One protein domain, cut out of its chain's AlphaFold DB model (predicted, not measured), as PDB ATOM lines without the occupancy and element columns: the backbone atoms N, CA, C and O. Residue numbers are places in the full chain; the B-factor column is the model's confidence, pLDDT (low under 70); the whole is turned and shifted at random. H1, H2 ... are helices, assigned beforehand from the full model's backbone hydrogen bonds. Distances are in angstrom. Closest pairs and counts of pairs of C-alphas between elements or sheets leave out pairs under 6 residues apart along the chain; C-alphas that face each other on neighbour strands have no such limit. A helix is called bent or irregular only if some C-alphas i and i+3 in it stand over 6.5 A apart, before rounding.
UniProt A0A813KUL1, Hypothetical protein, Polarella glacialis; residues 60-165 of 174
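Overview. This is residues 60 to 165 of the 174 residues of the protein "Hypothetical protein" of Polarella glacialis (UniProt A0A813KUL1). A long helix, H2, and the helix H3 that folds back along it make a helical hairpin, and H1 covers the later part of H3, residues 150 to 161, from the side away from H2; the three form a long rod. H1 and H2 spread as a narrow V from the tight link between them, with H3 in the space between, and the far end of H2 hooks back near residue 121. The printed part has 106 residues with three named helices, in the order H1, H2, H3, and no named strand; its class is all helix. It is only just loose, close to extended, with a radius of gyration of the C-alphas of 19.0 A and spans of 60 by 28 by 24 A.

Along the chain. H2 is the longest helix, residues 87 to 127, from C-alpha 87 at (120.999, 179.772, 103.102) to C-alpha 127 at (134.905, 163.955, 141.860), which is 44.1 A. H2 is irregular: C-alphas 119 and 122 are 9.6 A apart, and it has a kink of 127 degrees near residue 121. H3 covers residues 136 to 161, measures 38.3 A and ends with C-alpha 161 at (128.795, 181.288, 102.634); it has a kink of 35 degrees near residue 148. H1 covers residues 60 to 82, begins with C-alpha 60 at (139.802, 161.826, 112.676) and measures 31.5 A. H1 has a kink of 27 degrees near residue 73 and is neither bent nor irregular, but only just: C-alphas 70 and 73 are 6.1 A apart.

Arrangement. H2 and H3 touch and form a hairpin; their closest C-alphas, those of Cys 109 and Cys 138, are 5.3 A apart. They run opposite ways at a shallow tilt of 32 degrees, only just short of steep, where the line of H2 is a rough one. H3 touches H1 with residues 150 to 161 alone, and the closest C-alphas, those of Ile 72 and Val 157, are 6.7 A apart. H1 and H3 run the same way at a steep tilt of 37 degrees, only just steep. H1 and H2 are apart. The O i to N i+4 pairs within hydrogen-bond range are 18 of 19 in H1, 32 of 37 in H2 and 17 of 22 in H3.

Size, cuts and confidence. The two C-alphas farthest apart, those of Arg 81 and Glu 119, are 60.3 A from each other. The printed part has no cut. The link from H1 to H2 is tight, with 4 residues, and the link from H2 to H3 is short, with 8. The mean pLDDT of the printed part is 75.0; 26 residues are under 70, among them residues 82 to 87 and 158 to 165.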
ATOM      1  N   ILE A  60     141.215 161.461 112.871       79.06
ATOM      2  CA  ILE A  60     139.802 161.826 112.676       79.06
ATOM      3  C   ILE A  60     139.617 163.338 112.838       79.06
ATOM      4  O   ILE A  60     138.979 163.970 111.998       79.06
ATOM      5  N   ALA A  61     140.247 163.936 113.855       77.06
ATOM      6  CA  ALA A  61     140.217 165.381 114.058       77.06
ATOM      7  C   ALA A  61     140.888 166.128 112.892       77.06
ATOM      8  O   ALA A  61     140.351 167.113 112.391       77.06
ATOM      9  N   LEU A  62     142.025 165.625 112.396       80.81
ATOM     10  CA  LEU A  62     142.703 166.231 111.247       80.81
ATOM     11  C   LEU A  62     141.922 166.100 109.943       80.81
ATOM     12  O   LEU A  62     141.900 167.044 109.158       80.81
ATOM     13  N   ILE A  63     141.266 164.965 109.709       82.56
ATOM     14  CA  ILE A  63     140.397 164.772 108.545       82.56
ATOM     15  C   ILE A  63     139.209 165.731 108.625       82.56
ATOM     16  O   ILE A  63     138.878 166.345 107.617       82.56
ATOM     17  N   ALA A  64     138.613 165.928 109.804       78.94
ATOM     18  CA  ALA A  64     137.522 166.884 109.990       78.94
ATOM     19  C   ALA A  64     137.954 168.328 109.674       78.94
ATOM     20  O   ALA A  64     137.263 169.036 108.940       78.94
ATOM     21  N   VAL A  65     139.131 168.749 110.150       79.88
ATOM     22  CA  VAL A  65     139.702 170.069 109.826       79.88
ATOM     23  C   VAL A  65     140.055 170.177 108.339       79.88
ATOM     24  O   VAL A  65     139.760 171.187 107.701       79.88
ATOM     25  N   GLY A  66     140.648 169.137 107.751       82.06
ATOM     26  CA  GLY A  66     140.956 169.097 106.321       82.06
ATOM     27  C   GLY A  66     139.698 169.212 105.459       82.06
ATOM     28  O   GLY A  66     139.662 170.009 104.521       82.06
ATOM     29  N   LEU A  67     138.638 168.485 105.819       80.88
ATOM     30  CA  LEU A  67     137.333 168.563 105.168       80.88
ATOM     31  C   LEU A  67     136.757 169.981 105.266       80.88
ATOM     32  O   LEU A  67     136.303 170.513 104.256       80.88
ATOM     33  N   TYR A  68     136.837 170.623 106.436       79.62
ATOM     34  CA  TYR A  68     136.412 172.014 106.629       79.62
ATOM     35  C   TYR A  68     137.133 172.968 105.664       79.62
ATOM     36  O   TYR A  68     136.487 173.751 104.964       79.62
ATOM     37  N   VAL A  69     138.461 172.858 105.551       80.44
ATOM     38  CA  VAL A  69     139.263 173.706 104.654       80.44
ATOM     39  C   VAL A  69     138.915 173.471 103.182       80.44
ATOM     40  O   VAL A  69     138.841 174.436 102.427       80.44
ATOM     41  N   VAL A  70     138.660 172.225 102.767       81.62
ATOM     42  CA  VAL A  70     138.262 171.873 101.385       81.62
ATOM     43  C   VAL A  70     136.822 172.290 101.071       81.62
ATOM     44  O   VAL A  70     136.490 172.649  99.934       81.62
ATOM     45  N   MET A  71     135.949 172.290 102.072       74.69
ATOM     46  CA  MET A  71     134.547 172.639 101.901       74.69
ATOM     47  C   MET A  71     134.357 174.139 101.625       74.69
ATOM     48  O   MET A  71     133.506 174.499 100.813       74.69
ATOM     49  N   ILE A  72     135.191 175.016 102.197       77.31
ATOM     50  CA  ILE A  72     135.149 176.472 101.958       77.31
ATOM     51  C   ILE A  72     135.260 176.846 100.460       77.31
ATOM     52  O   ILE A  72     134.375 177.550  99.961       77.31
ATOM     53  N   PRO A  73     136.301 176.434  99.706       79.50
ATOM     54  CA  PRO A  73     136.408 176.751  98.283       79.50
ATOM     55  C   PRO A  73     135.342 176.034  97.450       79.50
ATOM     56  O   PRO A  73     134.827 176.629  96.503       79.50
ATOM     57  N   SER A  74     134.954 174.810  97.823       75.56
ATOM     58  CA  SER A  74     133.890 174.060  97.140       75.56
ATOM     59  C   SER A  74     132.555 174.806  97.199       75.56
ATOM     60  O   SER A  74     131.887 174.987  96.181       75.56
ATOM     61  N   LEU A  75     132.206 175.328  98.375       69.81
ATOM     62  CA  LEU A  75     130.976 176.078  98.602       69.81
ATOM     63  C   LEU A  75     131.014 177.452  97.913       69.81
ATOM     64  O   LEU A  75     130.030 177.853  97.292       69.81
ATOM     65  N   LYS A  76     132.168 178.139  97.915       68.56
ATOM     66  CA  LYS A  76     132.379 179.371  97.128       68.56
ATOM     67  C   LYS A  76     132.201 179.133  95.624       68.56
ATOM     68  O   LYS A  76     131.557 179.942  94.958       68.56
ATOM     69  N   GLY A  77     132.738 178.031  95.097       72.69
ATOM     70  CA  GLY A  77     132.578 177.636  93.694       72.69
ATOM     71  C   GLY A  77     131.135 177.269  93.339       72.69
ATOM     72  O   GLY A  77     130.658 177.615  92.259       72.69
ATOM     73  N   TYR A  78     130.414 176.632  94.264       69.75
ATOM     74  CA  TYR A  78     129.006 176.275  94.086       69.75
ATOM     75  C   TYR A  78     128.096 177.514  94.051       69.75
ATOM     76  O   TYR A  78     127.302 177.665  93.122       69.75
ATOM     77  N   VAL A  79     128.277 178.458  94.984       67.81
ATOM     78  CA  VAL A  79     127.552 179.747  95.006       67.81
ATOM     79  C   VAL A  79     127.849 180.587  93.757       67.81
ATOM     80  O   VAL A  79     126.964 181.270  93.246       67.81
ATOM     81  N   ALA A  80     129.074 180.521  93.223       68.88
ATOM     82  CA  ALA A  80     129.432 181.216  91.986       68.88
ATOM     83  C   ALA A  80     128.746 180.629  90.736       68.88
ATOM     84  O   ALA A  80     128.463 181.376  89.803       68.88
ATOM     85  N   ARG A  81     128.470 179.315  90.710       72.81
ATOM     86  CA  ARG A  81     127.821 178.631  89.574       72.81
ATOM     87  C   ARG A  81     126.295 178.704  89.593       72.81
ATOM     88  O   ARG A  81     125.703 178.844  88.531       72.81
ATOM     89  N   TYR A  82     125.672 178.594  90.765       66.06
ATOM     90  CA  TYR A  82     124.211 178.471  90.895       66.06
ATOM     91  C   TYR A  82     123.515 179.743  91.411       66.06
ATOM     92  O   TYR A  82     122.292 179.771  91.522       66.06
ATOM     93  N   GLY A  83     124.265 180.815  91.682       64.06
ATOM     94  CA  GLY A  83     123.718 182.073  92.195       64.06
ATOM     95  C   GLY A  83     123.467 182.052  93.708       64.06
ATOM     96  O   GLY A  83     123.812 181.098  94.405       64.06
ATOM     97  N   LYS A  84     122.913 183.151  94.245       60.38
ATOM     98  CA  LYS A  84     122.643 183.321  95.686       60.38
ATOM     99  C   LYS A  84     121.717 182.206  96.184       60.38
ATOM    100  O   LYS A  84     120.521 182.232  95.917       60.38
ATOM    101  N   PHE A  85     122.276 181.266  96.936       63.59
ATOM    102  CA  PHE A  85     121.501 180.264  97.657       63.59
ATOM    103  C   PHE A  85     120.763 180.939  98.820       63.59
ATOM    104  O   PHE A  85     121.371 181.751  99.527       63.59
ATOM    105  N   ASP A  86     119.485 180.618  99.046       65.38
ATOM    106  CA  ASP A  86     118.783 181.064 100.255       65.38
ATOM    107  C   ASP A  86     119.196 180.169 101.429       65.38
ATOM    108  O   ASP A  86     118.535 179.221 101.838       65.38
ATOM    109  N   VAL A  87     120.384 180.454 101.953       69.94
ATOM    110  CA  VAL A  87     120.999 179.772 103.102       69.94
ATOM    111  C   VAL A  87     120.176 179.892 104.384       69.94
ATOM    112  O   VAL A  87     120.512 179.236 105.364       69.94
ATOM    113  N   LYS A  88     119.106 180.694 104.396       71.38
ATOM    114  CA  LYS A  88     118.217 180.834 105.550       71.38
ATOM    115  C   LYS A  88     117.516 179.529 105.899       71.38
ATOM    116  O   LYS A  88     117.512 179.182 107.072       71.38
ATOM    117  N   ASP A  89     116.989 178.800 104.918       72.81
ATOM    118  CA  ASP A  89     116.242 177.561 105.181       72.81
ATOM    119  C   ASP A  89     117.167 176.452 105.681       72.81
ATOM    120  O   ASP A  89     116.853 175.728 106.625       72.81
ATOM    121  N   LEU A  90     118.364 176.370 105.093       77.88
ATOM    122  CA  LEU A  90     119.380 175.409 105.501       77.88
ATOM    123  C   LEU A  90     119.954 175.751 106.884       77.88
ATOM    124  O   LEU A  90     120.070 174.859 107.720       77.88
ATOM    125  N   ALA A  91     120.246 177.026 107.160       77.81
ATOM    126  CA  ALA A  91     120.691 177.477 108.480       77.81
ATOM    127  C   ALA A  91     119.597 177.300 109.546       77.81
ATOM    128  O   ALA A  91     119.889 176.901 110.670       77.81
ATOM    129  N   PHE A  92     118.333 177.543 109.201       79.56
ATOM    130  CA  PHE A  92     117.199 177.322 110.096       79.56
ATOM    131  C   PHE A  92     117.023 175.836 110.430       79.56
ATOM    132  O   PHE A  92     116.874 175.484 111.602       79.56
ATOM    133  N   CYS A  93     117.098 174.960 109.425       81.94
ATOM    134  CA  CYS A  93     117.058 173.510 109.614       81.94
ATOM    135  C   CYS A  93     118.230 173.032 110.487       81.94
ATOM    136  O   CYS A  93     118.024 172.291 111.446       81.94
ATOM    137  N   TRP A  94     119.443 173.529 110.227       82.00
ATOM    138  CA  TRP A  94     120.639 173.190 111.000       82.00
ATOM    139  C   TRP A  94     120.550 173.628 112.465       82.00
ATOM    140  O   TRP A  94     120.764 172.824 113.373       82.00
ATOM    141  N   ASN A  95     120.158 174.880 112.710       83.88
ATOM    142  CA  ASN A  95     119.983 175.411 114.060       83.88
ATOM    143  C   ASN A  95     118.873 174.665 114.826       83.88
ATOM    144  O   ASN A  95     118.995 174.395 116.020       83.88
ATOM    145  N   SER A  96     117.807 174.259 114.127       85.75
ATOM    146  CA  SER A  96     116.736 173.442 114.712       85.75
ATOM    147  C   SER A  96     117.234 172.049 115.108       85.75
ATOM    148  O   SER A  96     116.928 171.584 116.205       85.75
ATOM    149  N   LEU A  97     118.050 171.405 114.266       86.00
ATOM    150  CA  LEU A  97     118.674 170.117 114.582       86.00
ATOM    151  C   LEU A  97     119.608 170.212 115.796       86.00
ATOM    152  O   LEU A  97     119.530 169.358 116.676       86.00
ATOM    153  N   LEU A  98     120.440 171.255 115.885       83.88
ATOM    154  CA  LEU A  98     121.321 171.485 117.039       83.88
ATOM    155  C   LEU A  98     120.529 171.690 118.335       83.88
ATOM    156  O   LEU A  98     120.885 171.131 119.373       83.88
ATOM    157  N   SER A  99     119.427 172.440 118.274       88.50
ATOM    158  CA  SER A  99     118.542 172.651 119.422       88.50
ATOM    159  C   SER A  99     117.894 171.344 119.890       88.50
ATOM    160  O   SER A  99     117.973 171.002 121.071       88.50
ATOM    161  N   ILE A 100     117.322 170.560 118.968       88.88
ATOM    162  CA  ILE A 100     116.723 169.251 119.283       88.88
ATOM    163  C   ILE A 100     117.776 168.313 119.875       88.88
ATOM    164  O   ILE A 100     117.531 167.677 120.898       88.88
ATOM    165  N   PHE A 101     118.966 168.266 119.275       86.81
ATOM    166  CA  PHE A 101     120.078 167.466 119.774       86.81
ATOM    167  C   PHE A 101     120.460 167.850 121.210       86.81
ATOM    168  O   PHE A 101     120.609 166.970 122.061       86.81
ATOM    169  N   SER A 102     120.546 169.150 121.506       87.31
ATOM    170  CA  SER A 102     120.811 169.645 122.858       87.31
ATOM    171  C   SER A 102     119.737 169.186 123.849       87.31
ATOM    172  O   SER A 102     120.070 168.705 124.930       87.31
ATOM    173  N   TRP A 103     118.454 169.283 123.491       88.94
ATOM    174  CA  TRP A 103     117.354 168.810 124.338       88.94
ATOM    175  C   TRP A 103     117.413 167.302 124.586       88.94
ATOM    176  O   TRP A 103     117.290 166.865 125.730       88.94
ATOM    177  N   CYS A 104     117.654 166.498 123.551       87.81
ATOM    178  CA  CYS A 104     117.815 165.051 123.694       87.81
ATOM    179  C   CYS A 104     118.991 164.692 124.616       87.81
ATOM    180  O   CYS A 104     118.849 163.811 125.465       87.81
ATOM    181  N   GLY A 105     120.114 165.408 124.507       84.50
ATOM    182  CA  GLY A 105     121.257 165.250 125.407       84.50
ATOM    183  C   GLY A 105     120.898 165.543 126.865       84.50
ATOM    184  O   GLY A 105     121.227 164.756 127.748       84.50
ATOM    185  N   VAL A 106     120.148 166.618 127.121       86.06
ATOM    186  CA  VAL A 106     119.649 166.953 128.465       86.06
ATOM    187  C   VAL A 106     118.757 165.834 129.008       86.06
ATOM    188  O   VAL A 106     118.998 165.360 130.114       86.06
ATOM    189  N   PHE A 107     117.783 165.342 128.239       87.31
ATOM    190  CA  PHE A 107     116.898 164.262 128.700       87.31
ATOM    191  C   PHE A 107     117.621 162.938 128.965       87.31
ATOM    192  O   PHE A 107     117.198 162.190 129.842       87.31
ATOM    193  N   ALA A 108     118.708 162.644 128.251       84.31
ATOM    194  CA  ALA A 108     119.505 161.443 128.485       84.31
ATOM    195  C   ALA A 108     120.454 161.576 129.691       84.31
ATOM    196  O   ALA A 108     120.682 160.605 130.412       84.31
ATOM    197  N   CYS A 109     120.999 162.771 129.924       81.94
ATOM    198  CA  CYS A 109     122.044 163.020 130.919       81.94
ATOM    199  C   CYS A 109     121.514 163.482 132.285       81.94
ATOM    200  O   CYS A 109     122.057 163.100 133.323       81.94
ATOM    201  N   VAL A 110     120.458 164.299 132.305       85.94
ATOM    202  CA  VAL A 110     119.862 164.845 133.535       85.94
ATOM    203  C   VAL A 110     119.331 163.777 134.488       85.94
ATOM    204  O   VAL A 110     119.655 163.885 135.668       85.94
ATOM    205  N   PRO A 111     118.558 162.753 134.069       82.12
ATOM    206  CA  PRO A 111     118.028 161.780 135.023       82.12
ATOM    207  C   PRO A 111     119.148 160.999 135.716       82.12
ATOM    208  O   PRO A 111     119.089 160.813 136.925       82.12
ATOM    209  N   VAL A 112     120.204 160.634 134.980       79.12
ATOM    210  CA  VAL A 112     121.386 159.940 135.521       79.12
ATOM    211  C   VAL A 112     122.130 160.812 136.536       79.12
ATOM    212  O   VAL A 112     122.564 160.333 137.584       79.12
ATOM    213  N   MET A 113     122.260 162.109 136.252       77.88
ATOM    214  CA  MET A 113     122.899 163.052 137.168       77.88
ATOM    215  C   MET A 113     122.036 163.320 138.408       77.88
ATOM    216  O   MET A 113     122.567 163.388 139.512       77.88
ATOM    217  N   ALA A 114     120.718 163.449 138.243       79.12
ATOM    218  CA  ALA A 114     119.785 163.747 139.324       79.12
ATOM    219  C   ALA A 114     119.669 162.593 140.329       79.12
ATOM    220  O   ALA A 114     119.703 162.840 141.535       79.12
ATOM    221  N   THR A 115     119.591 161.343 139.863       78.38
ATOM    222  CA  THR A 115     119.565 160.166 140.749       78.38
ATOM    223  C   THR A 115     120.882 160.010 141.502       78.38
ATOM    224  O   THR A 115     120.879 159.865 142.721       78.38
ATOM    225  N   THR A 116     122.016 160.161 140.813       71.56
ATOM    226  CA  THR A 116     123.347 160.095 141.442       71.56
ATOM    227  C   THR A 116     123.539 161.202 142.479       71.56
ATOM    228  O   THR A 116     124.079 160.963 143.559       71.56
ATOM    229  N   LEU A 117     123.056 162.409 142.181       76.12
ATOM    230  CA  LEU A 117     123.103 163.540 143.098       76.12
ATOM    231  C   LEU A 117     122.248 163.307 144.351       76.12
ATOM    232  O   LEU A 117     122.686 163.651 145.448       76.12
ATOM    233  N   ALA A 118     121.062 162.715 144.199       73.62
ATOM    234  CA  ALA A 118     120.168 162.402 145.311       73.62
ATOM    235  C   ALA A 118     120.713 161.276 146.209       73.62
ATOM    236  O   ALA A 118     120.561 161.341 147.426       73.62
ATOM    237  N   GLU A 119     121.362 160.267 145.625       73.62
ATOM    238  CA  GLU A 119     121.849 159.090 146.357       73.62
ATOM    239  C   GLU A 119     123.245 159.280 146.966       73.62
ATOM    240  O   GLU A 119     123.509 158.790 148.064       73.62
ATOM    241  N   LYS A 120     124.155 159.970 146.264       67.12
ATOM    242  CA  LYS A 120     125.588 160.036 146.612       67.12
ATOM    243  C   LYS A 120     126.118 161.453 146.871       67.12
ATOM    244  O   LYS A 120     127.248 161.609 147.335       67.12
ATOM    245  N   GLY A 121     125.311 162.485 146.620       71.44
ATOM    246  CA  GLY A 121     125.650 163.889 146.874       71.44
ATOM    247  C   GLY A 121     126.578 164.532 145.832       71.44
ATOM    248  O   GLY A 121     127.119 163.879 144.941       71.44
ATOM    249  N   LEU A 122     126.779 165.854 145.950       71.50
ATOM    250  CA  LEU A 122     127.554 166.662 144.990       71.50
ATOM    251  C   LEU A 122     129.021 166.234 144.873       71.50
ATOM    252  O   LEU A 122     129.582 166.256 143.780       71.50
ATOM    253  N   TYR A 123     129.639 165.844 145.992       68.25
ATOM    254  CA  TYR A 123     131.052 165.457 146.017       68.25
ATOM    255  C   TYR A 123     131.309 164.231 145.136       68.25
ATOM    256  O   TYR A 123     132.248 164.225 144.343       68.25
ATOM    257  N   PHE A 124     130.429 163.231 145.209       67.94
ATOM    258  CA  PHE A 124     130.507 162.069 144.338       67.94
ATOM    259  C   PHE A 124     130.308 162.473 142.872       67.94
ATOM    260  O   PHE A 124     131.134 162.143 142.033       67.94
ATOM    261  N   THR A 125     129.276 163.255 142.550       71.56
ATOM    262  CA  THR A 125     128.982 163.645 141.159       71.56
ATOM    263  C   THR A 125     130.113 164.440 140.493       71.56
ATOM    264  O   THR A 125     130.346 164.281 139.297       71.56
ATOM    265  N   CYS A 126     130.838 165.281 141.238       72.75
ATOM    266  CA  CYS A 126     131.924 166.100 140.690       72.75
ATOM    267  C   CYS A 126     133.294 165.406 140.685       72.75
ATOM    268  O   CYS A 126     134.103 165.683 139.802       72.75
ATOM    269  N   CYS A 127     133.576 164.550 141.671       71.25
ATOM    270  CA  CYS A 127     134.905 163.955 141.860       71.25
ATOM    271  C   CYS A 127     134.989 162.485 141.434       71.25
ATOM    272  O   CYS A 127     136.092 161.938 141.371       71.25
ATOM    273  N   ALA A 128     133.861 161.832 141.143       70.69
ATOM    274  CA  ALA A 128     133.869 160.443 140.712       70.69
ATOM    275  C   ALA A 128     134.411 160.298 139.273       70.69
ATOM    276  O   ALA A 128     134.173 161.153 138.412       70.69
ATOM    277  N   PRO A 129     135.132 159.201 138.985       69.12
ATOM    278  CA  PRO A 129     135.828 158.998 137.715       69.12
ATOM    279  C   PRO A 129     134.858 158.809 136.545       69.12
ATOM    280  O   PRO A 129     133.830 158.161 136.686       69.12
ATOM    281  N   CYS A 130     135.215 159.284 135.347       68.38
ATOM    282  CA  CYS A 130     134.309 159.326 134.186       68.38
ATOM    283  C   CYS A 130     133.645 157.985 133.790       68.38
ATOM    284  O   CYS A 130     132.632 157.994 133.092       68.38
ATOM    285  N   GLN A 131     134.173 156.852 134.266       67.75
ATOM    286  CA  GLN A 131     133.608 155.511 134.112       67.75
ATOM    287  C   GLN A 131     132.128 155.422 134.527       67.75
ATOM    288  O   GLN A 131     131.365 154.738 133.850       67.75
ATOM    289  N   TRP A 132     131.700 156.117 135.593       70.62
ATOM    290  CA  TRP A 132     130.312 156.019 136.083       70.62
ATOM    291  C   TRP A 132     129.303 156.695 135.148       70.62
ATOM    292  O   TRP A 132     128.181 156.217 134.989       70.62
ATOM    293  N   TYR A 133     129.711 157.796 134.513       71.06
ATOM    294  CA  TYR A 133     128.854 158.628 133.665       71.06
ATOM    295  C   TYR A 133     128.839 158.163 132.203       71.06
ATOM    296  O   TYR A 133     127.962 158.520 131.423       71.06
ATOM    297  N   SER A 134     129.813 157.341 131.812       67.06
ATOM    298  CA  SER A 134     130.023 156.949 130.419       67.06
ATOM    299  C   SER A 134     129.260 155.694 129.977       67.06
ATOM    300  O   SER A 134     129.535 155.138 128.910       67.06
ATOM    301  N   ASN A 135     128.297 155.244 130.779       70.00
ATOM    302  CA  ASN A 135     127.561 154.007 130.535       70.00
ATOM    303  C   ASN A 135     126.220 154.265 129.829       70.00
ATOM    304  O   ASN A 135     125.566 155.294 130.037       70.00
ATOM    305  N   ASN A 136     125.780 153.283 129.037       72.44
ATOM    306  CA  ASN A 136     124.454 153.232 128.416       72.44
ATOM    307  C   ASN A 136     124.148 154.455 127.521       72.44
ATOM    308  O   ASN A 136     125.020 154.983 126.827       72.44
ATOM    309  N   LEU A 137     122.887 154.895 127.515       74.12
ATOM    310  CA  LEU A 137     122.389 155.998 126.694       74.12
ATOM    311  C   LEU A 137     123.110 157.322 126.999       74.12
ATOM    312  O   LEU A 137     123.379 158.098 126.086       74.12
ATOM    313  N   CYS A 138     123.477 157.556 128.262       76.00
ATOM    314  CA  CYS A 138     124.218 158.749 128.667       76.00
ATOM    315  C   CYS A 138     125.609 158.784 128.013       76.00
ATOM    316  O   CYS A 138     125.950 159.769 127.361       76.00
ATOM    317  N   GLY A 139     126.359 157.676 128.048       74.81
ATOM    318  CA  GLY A 139     127.649 157.562 127.358       74.81
ATOM    319  C   GLY A 139     127.566 157.774 125.840       74.81
ATOM    320  O   GLY A 139     128.450 158.399 125.244       74.81
ATOM    321  N   PHE A 140     126.483 157.311 125.211       79.88
ATOM    322  CA  PHE A 140     126.222 157.552 123.791       79.88
ATOM    323  C   PHE A 140     125.991 159.041 123.491       79.88
ATOM    324  O   PHE A 140     126.657 159.599 122.618       79.88
ATOM    325  N   PHE A 141     125.123 159.719 124.249       81.75
ATOM    326  CA  PHE A 141     124.879 161.155 124.072       81.75
ATOM    327  C   PHE A 141     126.106 162.013 124.392       81.75
ATOM    328  O   PHE A 141     126.350 162.992 123.693       81.75
ATOM    329  N   VAL A 142     126.926 161.625 125.371       80.25
ATOM    330  CA  VAL A 142     128.214 162.279 125.659       80.25
ATOM    331  C   VAL A 142     129.171 162.149 124.475       80.25
ATOM    332  O   VAL A 142     129.808 163.125 124.084       80.25
ATOM    333  N   THR A 143     129.237 160.972 123.849       79.19
ATOM    334  CA  THR A 143     130.045 160.773 122.637       79.19
ATOM    335  C   THR A 143     129.534 161.650 121.498       79.19
ATOM    336  O   THR A 143     130.317 162.359 120.869       79.19
ATOM    337  N   LEU A 144     128.221 161.675 121.262       81.50
ATOM    338  CA  LEU A 144     127.631 162.551 120.251       81.50
ATOM    339  C   LEU A 144     127.872 164.036 120.551       81.50
ATOM    340  O   LEU A 144     128.080 164.810 119.623       81.50
ATOM    341  N   PHE A 145     127.891 164.437 121.820       83.38
ATOM    342  CA  PHE A 145     128.185 165.809 122.233       83.38
ATOM    343  C   PHE A 145     129.643 166.196 121.949       83.38
ATOM    344  O   PHE A 145     129.926 167.302 121.496       83.38
ATOM    345  N   ILE A 146     130.590 165.277 122.132       80.62
ATOM    346  CA  ILE A 146     131.982 165.504 121.717       80.62
ATOM    347  C   ILE A 146     132.047 165.718 120.198       80.62
ATOM    348  O   ILE A 146     132.717 166.633 119.718       80.62
ATOM    349  N   TRP A 147     131.302 164.916 119.438       77.81
ATOM    350  CA  TRP A 147     131.215 165.053 117.985       77.81
ATOM    351  C   TRP A 147     130.467 166.317 117.538       77.81
ATOM    352  O   TRP A 147     130.799 166.874 116.489       77.81
ATOM    353  N   SER A 148     129.526 166.842 118.331       82.88
ATOM    354  CA  SER A 148     128.773 168.058 117.995       82.88
ATOM    355  C   SER A 148     129.660 169.294 117.868       82.88
ATOM    356  O   SER A 148     129.311 170.209 117.130       82.88
ATOM    357  N   LYS A 149     130.853 169.311 118.474       75.69
ATOM    358  CA  LYS A 149     131.836 170.394 118.292       75.69
ATOM    359  C   LYS A 149     132.392 170.493 116.873       75.69
ATOM    360  O   LYS A 149     132.681 171.588 116.400       75.69
ATOM    361  N   ILE A 150     132.487 169.371 116.163       76.44
ATOM    362  CA  ILE A 150     132.849 169.363 114.739       76.44
ATOM    363  C   ILE A 150     131.692 169.941 113.910       76.44
ATOM    364  O   ILE A 150     131.911 170.694 112.962       76.44
ATOM    365  N   PHE A 151     130.456 169.642 114.308       74.75
ATOM    366  CA  PHE A 151     129.247 170.165 113.676       74.75
ATOM    367  C   PHE A 151     128.999 171.657 113.975       74.75
ATOM    368  O   PHE A 151     128.497 172.366 113.106       74.75
ATOM    369  N   GLU A 152     129.419 172.177 115.132       76.94
ATOM    370  CA  GLU A 152     129.451 173.625 115.411       76.94
ATOM    371  C   GLU A 152     130.392 174.362 114.443       76.94
ATOM    372  O   GLU A 152     130.078 175.453 113.971       76.94
ATOM    373  N   LEU A 153     131.521 173.749 114.068       72.31
ATOM    374  CA  LEU A 153     132.435 174.333 113.083       72.31
ATOM    375  C   LEU A 153     131.748 174.504 111.713       72.31
ATOM    376  O   LEU A 153     131.983 175.489 111.016       72.31
ATOM    377  N   PHE A 154     130.865 173.574 111.343       72.44
ATOM    378  CA  PHE A 154     130.109 173.603 110.088       72.44
ATOM    379  C   PHE A 154     129.114 174.774 110.013       72.44
ATOM    380  O   PHE A 154     128.965 175.371 108.946       72.44
ATOM    381  N   ASP A 155     128.504 175.166 111.139       72.25
ATOM    382  CA  ASP A 155     127.607 176.332 111.222       72.25
ATOM    383  C   ASP A 155     128.311 177.622 110.758       72.25
ATOM    384  O   ASP A 155     127.791 178.389 109.942       72.25
ATOM    385  N   THR A 156     129.578 177.795 111.152       70.94
ATOM    386  CA  THR A 156     130.385 178.947 110.723       70.94
ATOM    387  C   THR A 156     130.650 178.967 109.212       70.94
ATOM    388  O   THR A 156     130.698 180.042 108.613       70.94
ATOM    389  N   VAL A 157     130.764 177.802 108.556       71.00
ATOM    390  CA  VAL A 157     130.960 177.710 107.094       71.00
ATOM    391  C   VAL A 157     129.725 178.203 106.354       71.00
ATOM    392  O   VAL A 157     129.839 178.949 105.380       71.00
ATOM    393  N   LEU A 158     128.544 177.807 106.825       67.50
ATOM    394  CA  LEU A 158     127.267 178.206 106.241       67.50
ATOM    395  C   LEU A 158     127.013 179.708 106.417       67.50
ATOM    396  O   LEU A 158     126.592 180.375 105.468       67.50
ATOM    397  N   LEU A 159     127.351 180.263 107.584       67.12
ATOM    398  CA  LEU A 159     127.301 181.705 107.843       67.12
ATOM    399  C   LEU A 159     128.261 182.492 106.937       67.12
ATOM    400  O   LEU A 159     127.868 183.505 106.352       67.12
ATOM    401  N   LEU A 160     129.495 182.014 106.752       64.25
ATOM    402  CA  LEU A 160     130.462 182.632 105.836       64.25
ATOM    403  C   LEU A 160     130.006 182.552 104.371       64.25
ATOM    404  O   LEU A 160     130.206 183.499 103.604       64.25
ATOM    405  N   ALA A 161     129.358 181.455 103.974       62.78
ATOM    406  CA  ALA A 161     128.795 181.288 102.634       62.78
ATOM    407  C   ALA A 161     127.617 182.233 102.360       62.78
ATOM    408  O   ALA A 161     127.423 182.660 101.221       62.78
ATOM    409  N   ALA A 162     126.879 182.628 103.400       61.09
ATOM    410  CA  ALA A 162     125.752 183.545 103.296       61.09
ATOM    411  C   ALA A 162     126.124 184.988 102.934       61.09
ATOM    412  O   ALA A 162     125.224 185.776 102.634       61.09
ATOM    413  N   LYS A 163     127.416 185.364 102.983       56.84
ATOM    414  CA  LYS A 163     127.890 186.759 102.837       56.84
ATOM    415  C   LYS A 163     127.073 187.764 103.673       56.84
ATOM    416  O   LYS A 163     126.996 188.941 103.323       56.84
ATOM    417  N   LYS A 164     126.435 187.331 104.766       47.56
ATOM    418  CA  LYS A 164     125.795 188.265 105.692       47.56
ATOM    419  C   LYS A 164     126.906 188.923 106.514       47.56
ATOM    420  O   LYS A 164     127.762 188.199 107.020       47.56
ATOM    421  N   PRO A 165     126.939 190.266 106.616       37.91
ATOM    422  CA  PRO A 165     127.895 190.932 107.485       37.91
ATOM    423  C   PRO A 165     127.662 190.413 108.900       37.91
ATOM    424  O   PRO A 165     126.529 190.399 109.385       37.91
TER     425      PRO A 165